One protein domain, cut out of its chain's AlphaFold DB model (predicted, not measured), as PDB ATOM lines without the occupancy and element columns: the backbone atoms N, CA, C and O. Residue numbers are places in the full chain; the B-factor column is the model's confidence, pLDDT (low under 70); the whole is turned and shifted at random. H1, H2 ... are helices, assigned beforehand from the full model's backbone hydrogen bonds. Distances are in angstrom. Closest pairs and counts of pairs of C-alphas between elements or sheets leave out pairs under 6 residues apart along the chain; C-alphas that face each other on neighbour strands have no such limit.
ATOM      1  N   ALA A   9     168.796 186.053 165.905       66.56
ATOM      2  CA  ALA A   9     168.593 186.939 164.757       66.56
ATOM      3  C   ALA A   9     167.446 186.466 163.840       66.56
ATOM      4  O   ALA A   9     166.704 187.291 163.307       66.56
ATOM      5  N   GLU A  10     167.275 185.154 163.680       69.88
ATOM      6  CA  GLU A  10     166.170 184.537 162.938       69.88
ATOM      7  C   GLU A  10     164.830 184.732 163.658       69.88
ATOM      8  O   GLU A  10     163.884 185.211 163.035       69.88
ATOM      9  N   ASN A  11     164.762 184.498 164.976       74.44
ATOM     10  CA  ASN A  11     163.564 184.806 165.768       74.44
ATOM     11  C   ASN A  11     163.216 186.300 165.729       74.44
ATOM     12  O   ASN A  11     162.049 186.649 165.576       74.44
ATOM     13  N   ALA A  12     164.208 187.193 165.822       71.50
ATOM     14  CA  ALA A  12     163.963 188.628 165.706       71.50
ATOM     15  C   ALA A  12     163.352 188.981 164.338       71.50
ATOM     16  O   ALA A  12     162.356 189.700 164.288       71.50
ATOM     17  N   ARG A  13     163.886 188.437 163.235       72.56
ATOM     18  CA  ARG A  13     163.320 188.624 161.887       72.56
ATOM     19  C   ARG A  13     161.898 188.074 161.771       72.56
ATOM     20  O   ARG A  13     161.041 188.777 161.248       72.56
ATOM     21  N   ALA A  14     161.633 186.883 162.306       75.31
ATOM     22  CA  ALA A  14     160.295 186.295 162.319       75.31
ATOM     23  C   ALA A  14     159.288 187.177 163.083       75.31
ATOM     24  O   ALA A  14     158.208 187.456 162.566       75.31
ATOM     25  N   MET A  15     159.666 187.702 164.255       69.69
ATOM     26  CA  MET A  15     158.827 188.641 165.011       69.69
ATOM     27  C   MET A  15     158.619 189.974 164.277       69.69
ATOM     28  O   MET A  15     157.516 190.513 164.316       69.69
ATOM     29  N   TYR A  16     159.632 190.500 163.577       73.06
ATOM     30  CA  TYR A  16     159.484 191.698 162.739       73.06
ATOM     31  C   TYR A  16     158.550 191.465 161.541       73.06
ATOM     32  O   TYR A  16     157.749 192.340 161.220       73.06
ATOM     33  N   GLU A  17     158.612 190.297 160.897       75.69
ATOM     34  CA  GLU A  17     157.684 189.924 159.825       75.69
ATOM     35  C   GLU A  17     156.253 189.708 160.318       75.69
ATOM     36  O   GLU A  17     155.299 190.066 159.630       75.69
ATOM     37  N   GLU A  18     156.071 189.101 161.487       75.75
ATOM     38  CA  GLU A  18     154.740 188.904 162.053       75.75
ATOM     39  C   GLU A  18     154.138 190.241 162.508       75.75
ATOM     40  O   GLU A  18     152.983 190.538 162.196       75.75
ATOM     41  N   ALA A  19     154.944 191.107 163.130       71.50
ATOM     42  CA  ALA A  19     154.551 192.468 163.477       71.50
ATOM     43  C   ALA A  19     154.223 193.320 162.238       71.50
ATOM     44  O   ALA A  19     153.255 194.078 162.275       71.50
ATOM     45  N   SER A  20     154.960 193.190 161.127       74.75
ATOM     46  CA  SER A  20     154.661 193.932 159.892       74.75
ATOM     47  C   SER A  20     153.390 193.426 159.200       74.75
ATOM     48  O   SER A  20     152.574 194.237 158.758       74.75
ATOM     49  N   LYS A  21     153.147 192.107 159.191       77.75
ATOM     50  CA  LYS A  21     151.884 191.505 158.719       77.75
ATOM     51  C   LYS A  21     150.696 191.978 159.567       77.75
ATOM     52  O   LYS A  21     149.674 192.384 159.015       77.75
ATOM     53  N   GLN A  22     150.836 192.008 160.894       71.56
ATOM     54  CA  GLN A  22     149.808 192.546 161.793       71.56
ATOM     55  C   GLN A  22     149.600 194.057 161.595       71.56
ATOM     56  O   GLN A  22     148.456 194.506 161.539       71.56
ATOM     57  N   ALA A  23     150.669 194.838 161.410       68.06
ATOM     58  CA  ALA A  23     150.581 196.267 161.117       68.06
ATOM     59  C   ALA A  23     149.839 196.543 159.797       68.06
ATOM     60  O   ALA A  23     148.976 197.416 159.771       68.06
ATOM     61  N   ALA A  24     150.087 195.766 158.738       70.44
ATOM     62  CA  ALA A  24     149.367 195.877 157.466       70.44
ATOM     63  C   ALA A  24     147.862 195.560 157.610       70.44
ATOM     64  O   ALA A  24     147.010 196.288 157.093       70.44
ATOM     65  N   ILE A  25     147.511 194.520 158.376       72.94
ATOM     66  CA  ILE A  25     146.109 194.185 158.685       72.94
ATOM     67  C   ILE A  25     145.440 195.312 159.490       72.94
ATOM     68  O   ILE A  25     144.286 195.654 159.235       72.94
ATOM     69  N   LEU A  26     146.153 195.929 160.434       64.44
ATOM     70  CA  LEU A  26     145.643 197.082 161.177       64.44
ATOM     71  C   LEU A  26     145.464 198.305 160.268       64.44
ATOM     72  O   LEU A  26     144.418 198.944 160.339       64.44
ATOM     73  N   TYR A  27     146.410 198.585 159.367       62.12
ATOM     74  CA  TYR A  27     146.342 199.703 158.416       62.12
ATOM     75  C   TYR A  27     145.097 199.619 157.522       62.12
ATOM     76  O   TYR A  27     144.387 200.609 157.360       62.12
ATOM     77  N   THR A  28     144.758 198.426 157.017       69.81
ATOM     78  CA  THR A  28     143.536 198.211 156.211       69.81
ATOM     79  C   THR A  28     142.231 198.332 157.007       69.81
ATOM     80  O   THR A  28     141.177 198.549 156.414       69.81
ATOM     81  N   ARG A  29     142.280 198.234 158.345       69.62
ATOM     82  CA  ARG A  29     141.135 198.466 159.247       69.62
ATOM     83  C   ARG A  29     141.082 199.874 159.850       69.62
ATOM     84  O   ARG A  29     140.115 200.183 160.546       69.62
ATOM     85  N   LEU A  30     142.090 200.718 159.625       64.94
ATOM     86  CA  LEU A  30     142.049 202.117 160.050       64.94
ATOM     87  C   LEU A  30     141.065 202.915 159.171       64.94
ATOM     88  O   LEU A  30     140.982 202.663 157.970       64.94
ATOM     89  N   PRO A  31     140.329 203.893 159.734       72.75
ATOM     90  CA  PRO A  31     139.494 204.788 158.939       72.75
ATOM     91  C   PRO A  31     140.344 205.584 157.927       72.75
ATOM     92  O   PRO A  31     141.485 205.941 158.238       72.75
ATOM     93  N   PRO A  32     139.794 205.917 156.743       73.50
ATOM     94  CA  PRO A  32     140.566 206.470 155.624       73.50
ATOM     95  C   PRO A  32     141.230 207.817 155.941       73.50
ATOM     96  O   PRO A  32     142.320 208.100 155.455       73.50
ATOM     97  N   SER A  33     140.636 208.617 156.832       72.00
ATOM     98  CA  SER A  33     141.236 209.867 157.312       72.00
ATOM     99  C   SER A  33     142.542 209.662 158.090       72.00
ATOM    100  O   SER A  33     143.400 210.538 158.065       72.00
ATOM    101  N   LEU A  34     142.724 208.518 158.762       67.56
ATOM    102  CA  LEU A  34     143.990 208.192 159.421       67.56
ATOM    103  C   LEU A  34     145.017 207.629 158.435       67.56
ATOM    104  O   LEU A  34     146.193 207.966 158.559       67.56
ATOM    105  N   GLN A  35     144.587 206.841 157.444       73.81
ATOM    106  CA  GLN A  35     145.461 206.353 156.368       73.81
ATOM    107  C   GLN A  35     146.118 207.529 155.630       73.81
ATOM    108  O   GLN A  35     147.339 207.580 155.535       73.81
ATOM    109  N   GLU A  36     145.338 208.543 155.243       76.31
ATOM    110  CA  GLU A  36     145.874 209.746 154.594       76.31
ATOM    111  C   GLU A  36     146.884 210.498 155.486       76.31
ATOM    112  O   GLU A  36     147.895 211.004 154.998       76.31
ATOM    113  N   THR A  37     146.663 210.551 156.808       73.88
ATOM    114  CA  THR A  37     147.654 211.151 157.719       73.88
ATOM    115  C   THR A  37     148.927 210.319 157.844       73.88
ATOM    116  O   THR A  37     150.005 210.904 157.893       73.88
ATOM    117  N   LEU A  38     148.834 208.986 157.867       71.62
ATOM    118  CA  LEU A  38     149.993 208.092 157.946       71.62
ATOM    119  C   LEU A  38     150.825 208.129 156.658       71.62
ATOM    120  O   LEU A  38     152.048 208.232 156.742       71.62
ATOM    121  N   ASP A  39     150.188 208.169 155.489       79.00
ATOM    122  CA  ASP A  39     150.885 208.292 154.203       79.00
ATOM    123  C   ASP A  39     151.613 209.646 154.091       79.00
ATOM    124  O   ASP A  39     152.779 209.693 153.695       79.00
ATOM    125  N   ARG A  40     150.975 210.745 154.531       75.81
ATOM    126  CA  ARG A  40     151.619 212.072 154.647       75.81
ATOM    127  C   ARG A  40     152.782 212.078 155.649       75.81
ATOM    128  O   ARG A  40     153.787 212.740 155.408       75.81
ATOM    129  N   ILE A  41     152.669 211.357 156.769       66.56
ATOM    130  CA  ILE A  41     153.772 211.186 157.732       66.56
ATOM    131  C   ILE A  41     154.931 210.431 157.071       66.56
ATOM    132  O   ILE A  41     156.082 210.847 157.202       66.56
ATOM    133  N   GLN A  42     154.645 209.348 156.345       72.50
ATOM    134  CA  GLN A  42     155.667 208.519 155.712       72.50
ATOM    135  C   GLN A  42     156.455 209.298 154.651       72.50
ATOM    136  O   GLN A  42     157.685 209.243 154.662       72.50
ATOM    137  N   THR A  43     155.790 210.090 153.802       71.31
ATOM    138  CA  THR A  43     156.481 210.948 152.822       71.31
ATOM    139  C   THR A  43     157.342 212.024 153.491       71.31
ATOM    140  O   THR A  43     158.513 212.163 153.136       71.31
ATOM    141  N   GLN A  44     156.836 212.718 154.519       65.00
ATOM    142  CA  GLN A  44     157.604 213.756 155.228       65.00
ATOM    143  C   GLN A  44     158.831 213.215 155.980       65.00
ATOM    144  O   GLN A  44     159.873 213.876 156.026       65.00
ATOM    145  N   VAL A  45     158.734 212.013 156.557       63.88
ATOM    146  CA  VAL A  45     159.861 211.356 157.242       63.88
ATOM    147  C   VAL A  45     160.927 210.888 156.243       63.88
ATOM    148  O   VAL A  45     162.115 210.939 156.560       63.88
ATOM    149  N   SER A  46     160.540 210.480 155.028       65.06
ATOM    150  CA  SER A  46     161.490 210.104 153.970       65.06
ATOM    151  C   SER A  46     162.237 211.292 153.350       65.06
ATOM    152  O   SER A  46     163.411 211.142 153.017       65.06
ATOM    153  N   GLU A  47     161.615 212.469 153.219       64.94
ATOM    154  CA  GLU A  47     162.270 213.655 152.630       64.94
ATOM    155  C   GLU A  47     163.335 214.295 153.536       64.94
ATOM    156  O   GLU A  47     164.241 214.971 153.047       64.94
ATOM    157  N   SER A  48     163.251 214.112 154.858       54.66
ATOM    158  CA  SER A  48     164.199 214.723 155.796       54.66
ATOM    159  C   SER A  48     164.492 213.823 157.010       54.66
ATOM    160  O   SER A  48     163.859 213.970 158.056       54.66
TER     161      SER A  48
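This is residues 9 to 48 of the 181 residues of an uncharacterized protein of Exophiala mesophila (UniProt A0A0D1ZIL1). Two helices meet near their ends in an open V, the longer H1 as one arm and H2 as the other, with a tight turn at the corner and the far ends of both arms standing free. The V is flat, spanning 34 by 28 by 6 A. The printed part has 40 residues, with H1 followed by H2 and no named strand: all helix, and only just loose, close to extended, with a radius of gyration of the C-alphas of 13.0 A.

H1, residues 9 to 29, begins at C-alpha 9 (168.593, 186.939, 164.757) and measures 30.3 A. H2, residues 32 to 47, measures 23.1 A and ends at C-alpha 47 (162.270, 213.655, 152.630).

H1 and H2 are close but not clearly touching; their closest C-alphas, those of Tyr 27 and Gln 35, are 7.0 A apart. They run opposite ways at a steep tilt of 46 degrees. In H1 and H2 every O i to N i+4 pair is within hydrogen-bond range.

The two C-alphas farthest apart, those of Ala 9 and Ser 33, are 36.5 A apart. The printed part has no cut. The model's mean pLDDT over the printed part is 70.6, and 16 residues are under 70, among them 26 to 30 and 44 to 48.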